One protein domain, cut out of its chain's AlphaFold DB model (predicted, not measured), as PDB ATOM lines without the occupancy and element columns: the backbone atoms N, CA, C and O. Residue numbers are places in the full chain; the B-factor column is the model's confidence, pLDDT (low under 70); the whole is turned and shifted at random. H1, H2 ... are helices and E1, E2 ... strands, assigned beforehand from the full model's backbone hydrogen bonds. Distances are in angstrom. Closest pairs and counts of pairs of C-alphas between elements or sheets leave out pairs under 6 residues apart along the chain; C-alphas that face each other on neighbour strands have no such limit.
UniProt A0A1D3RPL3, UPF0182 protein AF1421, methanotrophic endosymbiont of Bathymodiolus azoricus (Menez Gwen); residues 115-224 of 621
ATOM      1  N   TRP A 115     -30.222 -18.139  58.310       92.81
ATOM      2  CA  TRP A 115     -31.386 -18.626  57.582       92.81
ATOM      3  C   TRP A 115     -31.231 -20.098  57.193       92.81
ATOM      4  O   TRP A 115     -30.208 -20.509  56.636       92.81
ATOM      5  N   ASP A 116     -32.276 -20.886  57.439       92.38
ATOM      6  CA  ASP A 116     -32.362 -22.274  56.986       92.38
ATOM      7  C   ASP A 116     -33.018 -22.348  55.612       92.38
ATOM      8  O   ASP A 116     -34.009 -21.660  55.343       92.38
ATOM      9  N   ARG A 117     -32.476 -23.207  54.740       92.19
ATOM     10  CA  ARG A 117     -32.962 -23.380  53.362       92.19
ATOM     11  C   ARG A 117     -34.436 -23.784  53.324       92.19
ATOM     12  O   ARG A 117     -35.175 -23.353  52.442       92.19
ATOM     13  N   GLU A 118     -34.881 -24.563  54.309       89.75
ATOM     14  CA  GLU A 118     -36.257 -25.036  54.444       89.75
ATOM     15  C   GLU A 118     -37.233 -23.877  54.680       89.75
ATOM     16  O   GLU A 118     -38.295 -23.846  54.063       89.75
ATOM     17  N   PHE A 119     -36.862 -22.900  55.515       92.69
ATOM     18  CA  PHE A 119     -37.695 -21.723  55.776       92.69
ATOM     19  C   PHE A 119     -37.607 -20.700  54.641       92.69
ATOM     20  O   PHE A 119     -38.627 -20.122  54.259       92.69
ATOM     21  N   LEU A 120     -36.421 -20.502  54.056       94.31
ATOM     22  CA  LEU A 120     -36.242 -19.576  52.934       94.31
ATOM     23  C   LEU A 120     -37.071 -19.962  51.714       94.31
ATOM     24  O   LEU A 120     -37.581 -19.076  51.035       94.31
ATOM     25  N   LYS A 121     -37.262 -21.260  51.456       94.25
ATOM     26  CA  LYS A 121     -38.119 -21.726  50.362       94.25
ATOM     27  C   LYS A 121     -39.535 -21.149  50.459       94.25
ATOM     28  O   LYS A 121     -40.057 -20.635  49.468       94.25
ATOM     29  N   ASP A 122     -40.136 -21.195  51.647       92.69
ATOM     30  CA  ASP A 122     -41.476 -20.649  51.885       92.69
ATOM     31  C   ASP A 122     -41.481 -19.121  51.735       92.69
ATOM     32  O   ASP A 122     -42.360 -18.563  51.073       92.69
ATOM     33  N   VAL A 123     -40.458 -18.439  52.265       93.69
ATOM     34  CA  VAL A 123     -40.304 -16.981  52.124       93.69
ATOM     35  C   VAL A 123     -40.196 -16.571  50.652       93.69
ATOM     36  O   VAL A 123     -40.901 -15.663  50.208       93.69
ATOM     37  N   TYR A 124     -39.365 -17.257  49.866       95.62
ATOM     38  CA  TYR A 124     -39.180 -16.982  48.439       95.62
ATOM     39  C   TYR A 124     -40.474 -17.222  47.666       95.62
ATOM     40  O   TYR A 124     -40.879 -16.387  46.858       95.62
ATOM     41  N   GLN A 125     -41.180 -18.315  47.957       94.25
ATOM     42  CA  GLN A 125     -42.448 -18.613  47.304       94.25
ATOM     43  C   GLN A 125     -43.517 -17.548  47.570       94.25
ATOM     44  O   GLN A 125     -44.277 -17.228  46.656       94.25
ATOM     45  N   GLN A 126     -43.579 -17.004  48.786       92.31
ATOM     46  CA  GLN A 126     -44.588 -16.012  49.168       92.31
ATOM     47  C   GLN A 126     -44.235 -14.598  48.696       92.31
ATOM     48  O   GLN A 126     -45.107 -13.883  48.210       92.31
ATOM     49  N   LEU A 127     -42.967 -14.191  48.803       93.31
ATOM     50  CA  LEU A 127     -42.540 -12.820  48.496       93.31
ATOM     51  C   LEU A 127     -42.085 -12.626  47.046       93.31
ATOM     52  O   LEU A 127     -42.146 -11.514  46.529       93.31
ATOM     53  N   GLN A 128     -41.608 -13.685  46.393       94.75
ATOM     54  CA  GLN A 128     -41.006 -13.631  45.055       94.75
ATOM     55  C   GLN A 128     -41.658 -14.587  44.046       94.75
ATOM     56  O   GLN A 128     -41.270 -14.621  42.872       94.75
ATOM     57  N   GLY A 129     -42.709 -15.302  44.458       89.00
ATOM     58  CA  GLY A 129     -43.626 -16.030  43.580       89.00
ATOM     59  C   GLY A 129     -44.580 -15.094  42.832       89.00
ATOM     60  O   GLY A 129     -45.783 -15.325  42.819       89.00
ATOM     61  N   LEU A 130     -44.051 -14.026  42.219       89.12
ATOM     62  CA  LEU A 130     -44.775 -12.897  41.602       89.12
ATOM     63  C   LEU A 130     -45.817 -13.286  40.535       89.12
ATOM     64  O   LEU A 130     -46.573 -12.439  40.050       89.12
ATOM     65  N   ARG A 131     -45.833 -14.556  40.120       89.69
ATOM     66  CA  ARG A 131     -46.848 -15.172  39.267       89.69
ATOM     67  C   ARG A 131     -47.232 -16.530  39.866       89.69
ATOM     68  O   ARG A 131     -46.348 -17.243  40.339       89.69
ATOM     69  N   PRO A 132     -48.510 -16.944  39.772       89.06
ATOM     70  CA  PRO A 132     -49.004 -18.158  40.431       89.06
ATOM     71  C   PRO A 132     -48.325 -19.446  39.943       89.06
ATOM     72  O   PRO A 132     -48.225 -20.410  40.694       89.06
ATOM     73  N   TYR A 133     -47.842 -19.459  38.700       90.56
ATOM     74  CA  TYR A 133     -47.192 -20.614  38.080       90.56
ATOM     75  C   TYR A 133     -45.683 -20.707  38.349       90.56
ATOM     76  O   TYR A 133     -45.074 -21.708  37.972       90.56
ATOM     77  N   TYR A 134     -45.071 -19.702  38.983       93.94
ATOM     78  CA  TYR A 134     -43.667 -19.785  39.374       93.94
ATOM     79  C   TYR A 134     -43.505 -20.521  40.701       93.94
ATOM     80  O   TYR A 134     -44.282 -20.354  41.650       93.94
ATOM     81  N   ASN A 135     -42.479 -21.360  40.753       95.44
ATOM     82  CA  ASN A 135     -42.150 -22.172  41.906       95.44
ATOM     83  C   ASN A 135     -40.643 -22.163  42.159       95.44
ATOM     84  O   ASN A 135     -39.849 -22.175  41.224       95.44
ATOM     85  N   PHE A 136     -40.283 -22.176  43.437       95.69
ATOM     86  CA  PHE A 136     -38.913 -22.368  43.899       95.69
ATOM     87  C   PHE A 136     -38.809 -23.795  44.444       95.69
ATOM     88  O   PHE A 136     -39.444 -24.129  45.452       95.69
ATOM     89  N   GLN A 137     -38.098 -24.676  43.736       93.19
ATOM     90  CA  GLN A 137     -38.010 -26.094  44.109       93.19
ATOM     91  C   GLN A 137     -37.127 -26.310  45.339       93.19
ATOM     92  O   GLN A 137     -37.548 -26.956  46.306       93.19
ATOM     93  N   SER A 138     -35.950 -25.702  45.328       93.06
ATOM     94  CA  SER A 138     -34.892 -25.828  46.327       93.06
ATOM     95  C   SER A 138     -34.307 -24.442  46.635       93.06
ATOM     96  O   SER A 138     -34.542 -23.482  45.901       93.06
ATOM     97  N   VAL A 139     -33.594 -24.314  47.753       96.56
ATOM     98  CA  VAL A 139     -32.758 -23.143  48.045       96.56
ATOM     99  C   VAL A 139     -31.341 -23.659  48.229       96.56
ATOM    100  O   VAL A 139     -31.108 -24.523  49.077       96.56
ATOM    101  N   ASP A 140     -30.433 -23.115  47.433       96.38
ATOM    102  CA  ASP A 140     -29.027 -23.477  47.390       96.38
ATOM    103  C   ASP A 140     -28.183 -22.483  48.178       96.38
ATOM    104  O   ASP A 140     -28.412 -21.273  48.129       96.38
ATOM    105  N   GLU A 141     -27.162 -22.995  48.859       96.12
ATOM    106  CA  GLU A 141     -26.129 -22.177  49.486       96.12
ATOM    107  C   GLU A 141     -24.880 -22.086  48.594       96.12
ATOM    108  O   GLU A 141     -24.319 -23.099  48.164       96.12
ATOM    109  N   ASP A 142     -24.420 -20.864  48.347       95.75
ATOM    110  CA  ASP A 142     -23.239 -20.567  47.534       95.75
ATOM    111  C   ASP A 142     -22.541 -19.311  48.082       95.75
ATOM    112  O   ASP A 142     -22.884 -18.791  49.145       95.75
ATOM    113  N   ARG A 143     -21.527 -18.821  47.379       94.06
ATOM    114  CA  ARG A 143     -20.677 -17.707  47.770       94.06
ATOM    115  C   ARG A 143     -20.206 -16.949  46.542       94.06
ATOM    116  O   ARG A 143     -19.823 -17.548  45.538       94.06
ATOM    117  N   TYR A 144     -20.227 -15.629  46.653       94.19
ATOM    118  CA  TYR A 144     -19.840 -14.699  45.599       94.19
ATOM    119  C   TYR A 144     -18.886 -13.661  46.176       94.19
ATOM    120  O   TYR A 144     -18.967 -13.310  47.351       94.19
ATOM    121  N   TYR A 145     -17.978 -13.158  45.345       91.44
ATOM    122  CA  TYR A 145     -17.137 -12.031  45.729       91.44
ATOM    123  C   TYR A 145     -17.952 -10.743  45.604       91.44
ATOM    124  O   TYR A 145     -18.215 -10.283  44.493       91.44
ATOM    125  N   LEU A 146     -18.397 -10.203  46.737       90.06
ATOM    126  CA  LEU A 146     -19.304  -9.064  46.837       90.06
ATOM    127  C   LEU A 146     -18.760  -8.095  47.891       90.06
ATOM    128  O   LEU A 146     -18.211  -8.507  48.910       90.06
ATOM    129  N   SER A 147     -18.882  -6.786  47.656       82.75
ATOM    130  CA  SER A 147     -18.438  -5.762  48.622       82.75
ATOM    131  C   SER A 147     -16.982  -5.947  49.103       82.75
ATOM    132  O   SER A 147     -16.667  -5.746  50.276       82.75
ATOM    133  N   GLY A 148     -16.091  -6.376  48.199       85.19
ATOM    134  CA  GLY A 148     -14.652  -6.531  48.452       85.19
ATOM    135  C   GLY A 148     -14.220  -7.799  49.203       85.19
ATOM    136  O   GLY A 148     -13.037  -7.911  49.528       85.19
ATOM    137  N   HIS A 149     -15.121  -8.747  49.474       87.00
ATOM    138  CA  HIS A 149     -14.794 -10.014  50.142       87.00
ATOM    139  C   HIS A 149     -15.735 -11.155  49.724       87.00
ATOM    140  O   HIS A 149     -16.679 -10.945  48.960       87.00
ATOM    141  N   THR A 150     -15.473 -12.384  50.172       90.69
ATOM    142  CA  THR A 150     -16.329 -13.531  49.835       90.69
ATOM    143  C   THR A 150     -17.549 -13.557  50.753       90.69
ATOM    144  O   THR A 150     -17.415 -13.744  51.963       90.69
ATOM    145  N   GLN A 151     -18.744 -13.402  50.180       92.00
ATOM    146  CA  GLN A 151     -20.009 -13.418  50.912       92.00
ATOM    147  C   GLN A 151     -20.816 -14.678  50.604       92.00
ATOM    148  O   GLN A 151     -21.056 -14.998  49.438       92.00
ATOM    149  N   GLN A 152     -21.270 -15.367  51.653       94.88
ATOM    150  CA  GLN A 152     -22.205 -16.479  51.541       94.88
ATOM    151  C   GLN A 152     -23.608 -15.963  51.230       94.88
ATOM    152  O   GLN A 152     -24.122 -15.044  51.875       94.88
ATOM    153  N   VAL A 153     -24.258 -16.608  50.273       96.06
ATOM    154  CA  VAL A 153     -25.612 -16.284  49.839       96.06
ATOM    155  C   VAL A 153     -26.467 -17.542  49.789       96.06
ATOM    156  O   VAL A 153     -25.972 -18.655  49.615       96.06
ATOM    157  N   ASN A 154     -27.769 -17.339  49.920       97.19
ATOM    158  CA  ASN A 154     -28.784 -18.317  49.575       97.19
ATOM    159  C   ASN A 154     -29.437 -17.873  48.271       97.19
ATOM    160  O   ASN A 154     -29.709 -16.680  48.097       97.19
ATOM    161  N   LEU A 155     -29.686 -18.810  47.366       97.00
ATOM    162  CA  LEU A 155     -30.295 -18.504  46.083       97.00
ATOM    163  C   LEU A 155     -31.227 -19.611  45.603       97.00
ATOM    164  O   LEU A 155     -31.171 -20.744  46.068       97.00
ATOM    165  N   SER A 156     -32.130 -19.263  44.694       97.38
ATOM    166  CA  SER A 156     -33.067 -20.224  44.119       97.38
ATOM    167  C   SER A 156     -33.507 -19.807  42.722       97.38
ATOM    168  O   SER A 156     -33.748 -18.623  42.458       97.38
ATOM    169  N   ALA A 157     -33.631 -20.792  41.835       96.81
ATOM    170  CA  ALA A 157     -34.164 -20.609  40.494       96.81
ATOM    171  C   ALA A 157     -35.680 -20.393  40.542       96.81
ATOM    172  O   ALA A 157     -36.416 -21.147  41.182       96.81
ATOM    173  N   ARG A 158     -36.171 -19.393  39.806       95.94
ATOM    174  CA  ARG A 158     -37.609 -19.197  39.623       95.94
ATOM    175  C   ARG A 158     -38.079 -20.051  38.448       95.94
ATOM    176  O   ARG A 158     -38.065 -19.624  37.292       95.94
ATOM    177  N   GLU A 159     -38.493 -21.273  38.745       96.00
ATOM    178  CA  GLU A 159     -38.875 -22.263  37.743       96.00
ATOM    179  C   GLU A 159     -40.375 -22.255  37.434       96.00
ATOM    180  O   GLU A 159     -41.209 -21.812  38.228       96.00
ATOM    181  N   LEU A 160     -40.735 -22.746  36.248       93.75
ATOM    182  CA  LEU A 160     -42.129 -22.858  35.829       93.75
ATOM    183  C   LEU A 160     -42.725 -24.191  36.284       93.75
ATOM    184  O   LEU A 160     -42.285 -25.257  35.853       93.75
ATOM    185  N   ASN A 161     -43.819 -24.122  37.041       94.94
ATOM    186  CA  ASN A 161     -44.589 -25.289  37.441       94.94
ATOM    187  C   ASN A 161     -45.942 -25.339  36.718       94.94
ATOM    188  O   ASN A 161     -46.873 -24.590  37.020       94.94
ATOM    189  N   ILE A 162     -46.071 -26.286  35.786       91.81
ATOM    190  CA  ILE A 162     -47.268 -26.459  34.946       91.81
ATOM    191  C   ILE A 162     -48.511 -26.779  35.788       91.81
ATOM    192  O   ILE A 162     -49.619 -26.358  35.454       91.81
ATOM    193  N   ASN A 163     -48.351 -27.478  36.915       92.31
ATOM    194  CA  ASN A 163     -49.481 -27.866  37.756       92.31
ATOM    195  C   ASN A 163     -50.112 -26.674  38.480       92.31
ATOM    196  O   ASN A 163     -51.299 -26.742  38.798       92.31
ATOM    197  N   LYS A 164     -49.348 -25.594  38.696       91.75
ATOM    198  CA  LYS A 164     -49.816 -24.351  39.323       91.75
ATOM    199  C   LYS A 164     -50.472 -23.367  38.345       91.75
ATOM    200  O   LYS A 164     -50.999 -22.341  38.772       91.75
ATOM    201  N   ILE A 165     -50.456 -23.651  37.043       90.19
ATOM    202  CA  ILE A 165     -51.236 -22.876  36.070       90.19
ATOM    203  C   ILE A 165     -52.729 -23.062  36.406       90.19
ATOM    204  O   ILE A 165     -53.132 -24.187  36.689       90.19
ATOM    205  N   PRO A 166     -53.573 -22.013  36.392       91.00
ATOM    206  CA  PRO A 166     -55.010 -22.171  36.615       91.00
ATOM    207  C   PRO A 166     -55.629 -23.174  35.635       91.00
ATOM    208  O   PRO A 166     -55.314 -23.127  34.449       91.00
ATOM    209  N   GLU A 167     -56.541 -24.037  36.092       90.38
ATOM    210  CA  GLU A 167     -57.146 -25.089  35.249       90.38
ATOM    211  C   GLU A 167     -57.775 -24.534  33.962       90.38
ATOM    212  O   GLU A 167     -57.553 -25.066  32.878       90.38
ATOM    213  N   ALA A 168     -58.458 -23.387  34.045       90.31
ATOM    214  CA  ALA A 168     -59.032 -22.705  32.881       90.31
ATOM    215  C   ALA A 168     -57.983 -22.268  31.833       90.31
ATOM    216  O   ALA A 168     -58.317 -22.057  30.670       90.31
ATOM    217  N   ALA A 169     -56.717 -22.134  32.234       87.81
ATOM    218  CA  ALA A 169     -55.593 -21.758  31.386       87.81
ATOM    219  C   ALA A 169     -54.686 -22.948  31.011       87.81
ATOM    220  O   ALA A 169     -53.730 -22.743  30.263       87.81
ATOM    221  N   LYS A 170     -54.963 -24.182  31.461       89.94
ATOM    222  CA  LYS A 170     -54.197 -25.392  31.097       89.94
ATOM    223  C   LYS A 170     -54.573 -25.928  29.707       89.94
ATOM    224  O   LYS A 170     -54.903 -27.097  29.532       89.94
ATOM    225  N   SER A 171     -54.520 -25.069  28.693       92.44
ATOM    226  CA  SER A 171     -54.645 -25.493  27.298       92.44
ATOM    227  C   SER A 171     -53.304 -26.000  26.762       92.44
ATOM    228  O   SER A 171     -52.236 -25.604  27.235       92.44
ATOM    229  N   TRP A 172     -53.349 -26.839  25.726       94.12
ATOM    230  CA  TRP A 172     -52.145 -27.304  25.030       94.12
ATOM    231  C   TRP A 172     -51.266 -26.141  24.547       94.12
ATOM    232  O   TRP A 172     -50.054 -26.148  24.743       94.12
ATOM    233  N   GLU A 173     -51.888 -25.109  23.967       92.19
ATOM    234  CA  GLU A 173     -51.183 -23.908  23.511       92.19
ATOM    235  C   GLU A 173     -50.445 -23.229  24.672       92.19
ATOM    236  O   GLU A 173     -49.262 -22.904  24.560       92.19
ATOM    237  N   ASN A 174     -51.115 -23.058  25.810       90.75
ATOM    238  CA  ASN A 174     -50.522 -22.386  26.956       90.75
ATOM    239  C   ASN A 174     -49.358 -23.183  27.547       90.75
ATOM    240  O   ASN A 174     -48.332 -22.593  27.861       90.75
ATOM    241  N   ILE A 175     -49.485 -24.504  27.655       91.81
ATOM    242  CA  ILE A 175     -48.456 -25.367  28.251       91.81
ATOM    243  C   ILE A 175     -47.219 -25.492  27.347       91.81
ATOM    244  O   ILE A 175     -46.096 -25.517  27.844       91.81
ATOM    245  N   HIS A 176     -47.403 -25.580  26.027       93.06
ATOM    246  CA  HIS A 176     -46.312 -25.927  25.110       93.06
ATOM    247  C   HIS A 176     -45.749 -24.750  24.309       93.06
ATOM    248  O   HIS A 176     -44.632 -24.862  23.794       93.06
ATOM    249  N   LEU A 177     -46.490 -23.642  24.192       90.50
ATOM    250  CA  LEU A 177     -46.101 -22.485  23.377       90.50
ATOM    251  C   LEU A 177     -45.981 -21.184  24.178       90.50
ATOM    252  O   LEU A 177     -45.077 -20.404  23.885       90.50
ATOM    253  N   ARG A 178     -46.822 -20.950  25.194       88.31
ATOM    254  CA  ARG A 178     -46.744 -19.721  26.012       88.31
ATOM    255  C   ARG A 178     -45.877 -19.905  27.250       88.31
ATOM    256  O   ARG A 178     -44.775 -19.379  27.317       88.31
ATOM    257  N   TYR A 179     -46.319 -20.698  28.215       89.81
ATOM    258  CA  TYR A 179     -45.578 -20.967  29.445       89.81
ATOM    259  C   TYR A 179     -44.491 -22.007  29.171       89.81
ATOM    260  O   TYR A 179     -44.642 -23.194  29.440       89.81
ATOM    261  N   THR A 180     -43.398 -21.557  28.558       90.88
ATOM    262  CA  THR A 180     -42.344 -22.452  28.066       90.88
ATOM    263  C   THR A 180     -41.141 -22.548  28.988       90.88
ATOM    264  O   THR A 180     -40.447 -23.552  28.908       90.88
ATOM    265  N   HIS A 181     -40.881 -21.575  29.861       92.19
ATOM    266  CA  HIS A 181     -39.672 -21.508  30.692       92.19
ATOM    267  C   HIS A 181     -39.931 -20.800  32.029       92.19
ATOM    268  O   HIS A 181     -40.923 -20.085  32.176       92.19
ATOM    269  N   GLY A 182     -39.057 -21.054  33.005       93.00
ATOM    270  CA  GLY A 182     -38.909 -20.228  34.205       93.00
ATOM    271  C   GLY A 182     -38.099 -18.966  33.904       93.00
ATOM    272  O   GLY A 182     -37.529 -18.847  32.820       93.00
ATOM    273  N   TYR A 183     -38.026 -18.032  34.849       91.94
ATOM    274  CA  TYR A 183     -37.401 -16.733  34.605       91.94
ATOM    275  C   TYR A 183     -36.705 -16.165  35.843       91.94
ATOM    276  O   TYR A 183     -37.351 -15.769  36.820       91.94
ATOM    277  N   GLY A 184     -35.385 -16.029  35.752       93.44
ATOM    278  CA  GLY A 184     -34.564 -15.398  36.772       93.44
ATOM    279  C   GLY A 184     -34.301 -16.274  37.994       93.44
ATOM    280  O   GLY A 184     -34.695 -17.438  38.080       93.44
ATOM    281  N   ALA A 185     -33.640 -15.665  38.967       95.81
ATOM    282  CA  ALA A 185     -33.341 -16.253  40.261       95.81
ATOM    283  C   ALA A 185     -33.525 -15.190  41.342       95.81
ATOM    284  O   ALA A 185     -33.573 -13.992  41.052       95.81
ATOM    285  N   VAL A 186     -33.623 -15.635  42.586       96.81
ATOM    286  CA  VAL A 186     -33.604 -14.757  43.755       96.81
ATOM    287  C   VAL A 186     -32.379 -15.066  44.594       96.81
ATOM    288  O   VAL A 186     -31.966 -16.221  44.664       96.81
ATOM    289  N   VAL A 187     -31.791 -14.038  45.201       97.06
ATOM    290  CA  VAL A 187     -30.581 -14.161  46.023       97.06
ATOM    291  C   VAL A 187     -30.747 -13.329  47.285       97.06
ATOM    292  O   VAL A 187     -31.147 -12.165  47.218       97.06
ATOM    293  N   THR A 188     -30.398 -13.902  48.432       96.12
ATOM    294  CA  THR A 188     -30.352 -13.211  49.727       96.12
ATOM    295  C   THR A 188     -29.051 -13.539  50.458       96.12
ATOM    296  O   THR A 188     -28.595 -14.680  50.356       96.12
ATOM    297  N   PRO A 189     -28.468 -12.621  51.244       94.62
ATOM    298  CA  PRO A 189     -27.304 -12.938  52.070       94.62
ATOM    299  C   PRO A 189     -27.625 -14.001  53.127       94.62
ATOM    300  O   PRO A 189     -28.768 -14.119  53.587       94.62
ATOM    301  N   ALA A 190     -26.604 -14.766  53.521       91.56
ATOM    302  CA  ALA A 190     -26.726 -15.799  54.547       91.56
ATOM    303  C   ALA A 190     -26.960 -15.222  55.952       91.56
ATOM    304  O   ALA A 190     -27.781 -15.759  56.701       91.56
ATOM    305  N   ALA A 191     -26.292 -14.115  56.292       90.50
ATOM    306  CA  ALA A 191     -26.534 -13.379  57.527       90.50
ATOM    307  C   ALA A 191     -27.519 -12.226  57.304       90.50
ATOM    308  O   ALA A 191     -27.360 -11.427  56.381       90.50
ATOM    309  N   GLN A 192     -28.510 -12.105  58.186       91.12
ATOM    310  CA  GLN A 192     -29.467 -10.999  58.184       91.12
ATOM    311  C   GLN A 192     -29.833 -10.576  59.605       91.12
ATOM    312  O   GLN A 192     -29.751 -11.354  60.556       91.12
ATOM    313  N   ASP A 193     -30.249  -9.320  59.739       90.62
ATOM    314  CA  ASP A 193     -30.753  -8.776  60.995       90.62
ATOM    315  C   ASP A 193     -32.177  -9.278  61.262       90.62
ATOM    316  O   ASP A 193     -33.053  -9.190  60.402       90.62
ATOM    317  N   ALA A 194     -32.431  -9.740  62.483       90.38
ATOM    318  CA  ALA A 194     -33.740 -10.223  62.889       90.38
ATOM    319  C   ALA A 194     -34.723  -9.071  63.175       90.38
ATOM    320  O   ALA A 194     -34.353  -8.019  63.715       90.38
ATOM    321  N   GLY A 195     -36.001  -9.288  62.862       86.56
ATOM    322  CA  GLY A 195     -37.081  -8.308  63.001       86.56
ATOM    323  C   GLY A 195     -36.994  -7.151  62.002       86.56
ATOM    324  O   GLY A 195     -37.489  -6.058  62.287       86.56
ATOM    325  N   LYS A 196     -36.312  -7.362  60.872       89.25
ATOM    326  CA  LYS A 196     -36.293  -6.462  59.715       89.25
ATOM    327  C   LYS A 196     -36.823  -7.204  58.482       89.25
ATOM    328  O   LYS A 196     -36.703  -8.427  58.423       89.25
ATOM    329  N   PRO A 197     -37.370  -6.483  57.485       89.88
ATOM    330  CA  PRO A 197     -37.683  -7.081  56.195       89.88
ATOM    331  C   PRO A 197     -36.456  -7.770  55.597       89.88
ATOM    332  O   PRO A 197     -35.338  -7.264  55.719       89.88
ATOM    333  N   ILE A 198     -36.687  -8.905  54.940       91.56
ATOM    334  CA  ILE A 198     -35.627  -9.675  54.294       91.56
ATOM    335  C   ILE A 198     -34.885  -8.811  53.261       91.56
ATOM    336  O   ILE A 198     -35.497  -8.103  52.455       91.56
ATOM    337  N   VAL A 199     -33.557  -8.868  53.306       93.50
ATOM    338  CA  VAL A 199     -32.671  -8.175  52.367       93.50
ATOM    339  C   VAL A 199     -32.470  -9.055  51.138       93.50
ATOM    340  O   VAL A 199     -32.214 -10.253  51.259       93.50
ATOM    341  N   TRP A 200     -32.559  -8.453  49.954       94.81
ATOM    342  CA  TRP A 200     -32.373  -9.134  48.677       94.81
ATOM    343  C   TRP A 200     -31.125  -8.603  47.982       94.81
ATOM    344  O   TRP A 200     -30.930  -7.398  47.901       94.81
ATOM    345  N   TYR A 201     -30.311  -9.503  47.445       95.12
ATOM    346  CA  TYR A 201     -29.235  -9.167  46.512       95.12
ATOM    347  C   TYR A 201     -29.685  -9.286  45.063       95.12
ATOM    348  O   TYR A 201     -29.157  -8.587  44.211       95.12
ATOM    349  N   LEU A 202     -30.667 -10.137  44.774       94.94
ATOM    350  CA  LEU A 202     -31.284 -10.246  43.457       94.94
ATOM    351  C   LEU A 202     -32.754 -10.597  43.638       94.94
ATOM    352  O   LEU A 202     -33.071 -11.528  44.386       94.94
ATOM    353  N   ARG A 203     -33.649  -9.861  42.978       94.25
ATOM    354  CA  ARG A 203     -35.090 -10.103  43.082       94.25
ATOM    355  C   ARG A 203     -35.881  -9.608  41.874       94.25
ATOM    356  O   ARG A 203     -35.355  -8.990  40.953       94.25
ATOM    357  N   ASP A 204     -37.181  -9.863  41.944       91.88
ATOM    358  CA  ASP A 204     -38.216  -9.411  41.024       91.88
ATOM    359  C   ASP A 204     -38.034  -9.949  39.588       91.88
ATOM    360  O   ASP A 204     -37.226 -10.850  39.336       91.88
ATOM    361  N   LEU A 205     -38.877  -9.504  38.651       87.75
ATOM    362  CA  LEU A 205     -38.825  -9.911  37.232       87.75
ATOM    363  C   LEU A 205     -37.966  -8.968  36.378       87.75
ATOM    364  O   LEU A 205     -37.583  -9.311  35.266       87.75
ATOM    365  N   ASN A 206     -37.624  -7.790  36.891       86.62
ATOM    366  CA  ASN A 206     -36.654  -6.896  36.260       86.62
ATOM    367  C   ASN A 206     -35.199  -7.267  36.608       86.62
ATOM    368  O   ASN A 206     -34.294  -6.544  36.203       86.62
ATOM    369  N   MET A 207     -34.978  -8.362  37.353       88.94
ATOM    370  CA  MET A 207     -33.658  -8.808  37.815       88.94
ATOM    371  C   MET A 207     -32.901  -7.705  38.566       88.94
ATOM    372  O   MET A 207     -31.699  -7.526  38.385       88.94
ATOM    373  N   HIS A 208     -33.619  -6.937  39.390       88.94
ATOM    374  CA  HIS A 208     -33.022  -5.857  40.158       88.94
ATOM    375  C   HIS A 208     -32.040  -6.410  41.192       88.94
ATOM    376  O   HIS A 208     -32.365  -7.338  41.943       88.94
ATOM    377  N   SER A 209     -30.851  -5.813  41.228       91.50
ATOM    378  CA  SER A 209     -29.784  -6.148  42.157       91.50
ATOM    379  C   SER A 209     -29.203  -4.878  42.766       91.50
ATOM    380  O   SER A 209     -28.843  -3.953  42.041       91.50
ATOM    381  N   ASP A 210     -29.103  -4.862  44.095       86.00
ATOM    382  CA  ASP A 210     -28.395  -3.826  44.860       86.00
ATOM    383  C   ASP A 210     -26.876  -4.094  44.926       86.00
ATOM    384  O   ASP A 210     -26.119  -3.321  45.511       86.00
ATOM    385  N   VAL A 211     -26.423  -5.207  44.341       88.19
ATOM    386  CA  VAL A 211     -25.025  -5.651  44.302       88.19
ATOM    387  C   VAL A 211     -24.605  -5.943  42.856       88.19
ATOM    388  O   VAL A 211     -25.400  -5.849  41.926       88.19
ATOM    389  N   GLU A 212     -23.345  -6.308  42.622       85.12
ATOM    390  CA  GLU A 212     -22.822  -6.600  41.276       85.12
ATOM    391  C   GLU A 212     -23.249  -7.987  40.735       85.12
ATOM    392  O   GLU A 212     -22.443  -8.725  40.165       85.12
ATOM    393  N   LEU A 213     -24.524  -8.365  40.902       88.69
ATOM    394  CA  LEU A 213     -25.109  -9.584  40.335       88.69
ATOM    395  C   LEU A 213     -26.018  -9.230  39.156       88.69
ATOM    396  O   LEU A 213     -27.105  -8.685  39.322       88.69
ATOM    397  N   ALA A 214     -25.586  -9.583  37.949       87.88
ATOM    398  CA  ALA A 214     -26.354  -9.381  36.726       87.88
ATOM    399  C   ALA A 214     -26.291 -10.626  35.841       87.88
ATOM    400  O   ALA A 214     -25.282 -11.331  35.832       87.88
ATOM    401  N   VAL A 215     -27.368 -10.878  35.094       90.50
ATOM    402  CA  VAL A 215     -27.485 -12.010  34.166       90.50
ATOM    403  C   VAL A 215     -28.055 -11.510  32.847       90.50
ATOM    404  O   VAL A 215     -29.171 -10.996  32.814       90.50
ATOM    405  N   GLU A 216     -27.308 -11.675  31.758       89.00
ATOM    406  CA  GLU A 216     -27.732 -11.244  30.420       89.00
ATOM    407  C   GLU A 216     -28.940 -12.032  29.897       89.00
ATOM    408  O   GLU A 216     -29.819 -11.468  29.255       89.00
ATOM    409  N   THR A 217     -28.982 -13.349  30.127       90.50
ATOM    410  CA  THR A 217     -30.084 -14.224  29.694       90.50
ATOM    411  C   THR A 217     -30.678 -14.966  30.896       90.50
ATOM    412  O   THR A 217     -30.191 -16.047  31.245       90.50
ATOM    413  N   PRO A 218     -31.720 -14.411  31.543       92.19
ATOM    414  CA  PRO A 218     -32.315 -14.987  32.749       92.19
ATOM    415  C   PRO A 218     -33.304 -16.143  32.485       92.19
ATOM    416  O   PRO A 218     -33.900 -16.662  33.427       92.19
ATOM    417  N   ASP A 219     -33.505 -16.563  31.234       91.75
ATOM    418  CA  ASP A 219     -34.484 -17.600  30.891       91.75
ATOM    419  C   ASP A 219     -34.019 -19.008  31.313       91.75
ATOM    420  O   ASP A 219     -32.926 -19.460  30.956       91.75
ATOM    421  N   ILE A 220     -34.890 -19.748  32.007       94.62
ATOM    422  CA  ILE A 220     -34.625 -21.104  32.513       94.62
ATOM    423  C   ILE A 220     -35.498 -22.112  31.757       94.62
ATOM    424  O   ILE A 220     -36.649 -22.383  32.107       94.62
ATOM    425  N   TYR A 221     -34.949 -22.686  30.687       95.44
ATOM    426  CA  TYR A 221     -35.613 -23.734  29.907       95.44
ATOM    427  C   TYR A 221     -35.406 -25.131  30.496       95.44
ATOM    428  O   TYR A 221     -36.250 -26.006  30.286       95.44
ATOM    429  N   TYR A 222     -34.305 -25.338  31.212       96.81
ATOM    430  CA  TYR A 222     -33.898 -26.592  31.828       96.81
ATOM    431  C   TYR A 222     -33.639 -26.356  33.319       96.81
ATOM    432  O   TYR A 222     -32.864 -25.469  33.674       96.81
ATOM    433  N   GLY A 223     -34.267 -27.154  34.179       96.25
ATOM    434  CA  GLY A 223     -34.133 -27.047  35.635       96.25
ATOM    435  C   GLY A 223     -34.671 -28.277  36.364       96.25
ATOM    436  O   GLY A 223     -34.784 -29.348  35.757       96.25
ATOM    437  N   GLU A 224     -34.993 -28.138  37.643       95.31
ATOM    438  CA  GLU A 224     -35.426 -29.224  38.524       95.31
ATOM    439  C   GLU A 224     -36.929 -29.529  38.439       95.31
ATOM    440  O   GLU A 224     -37.371 -30.610  38.833       95.31
TER     441      GLU A 224
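What this domain is: This is residues 115 to 224 of the 621 residues of the protein "UPF0182 protein AF1421" of methanotrophic endosymbiont of Bathymodiolus azoricus (Menez Gwen) (UniProt A0A1D3RPL3). With little regular structure, the domain is a small, strongly twisted sheet, E1-E2-E3, with H1 across one face; the E1-E2 hairpin makes one end of the long axis, and a loop with short H2 lies towards the other. The 110 printed residues run H1, E1, E2, H2, E3; the class is mixed, with 40 residues in named elements. The sheet is antiparallel; the whole is compact, radius of gyration of the C-alphas 15.0 A, yet elongated, spanning 48 by 30 by 21 A.

How they stand to each other: E2, residues 149 to 157, bends by 54 degrees at 154. It pairs with E1, residues 140 to 146, in a hairpin, N 142 to O 153 at 3.0 A, and with E3, residues 185 to 189, N 154 to O 188 at 2.8 A. H1, residues 117 to 128, is on the sheet at a height of 9.9 A; C-alphas Gln 128 and Val 186 are its closest to E3, 7.6 A. H2, residues 172 to 178, is not on it. Every O i to N i+4 pair is within hydrogen-bond range in H2, 7 of 8 in H1.

Where its parts are: H1 measures 15.1 A from C-alpha 117 at (-32.962, -23.380, 53.362), E1 17.4 A, E2 24.1 A; E3 ends at C-alpha 189, (-27.304, -12.938, 52.070).

The domain as a whole: The printed part has no cut; links H1 to E1 and E2 to H2 are long. No printed residue is under 70 in pLDDT.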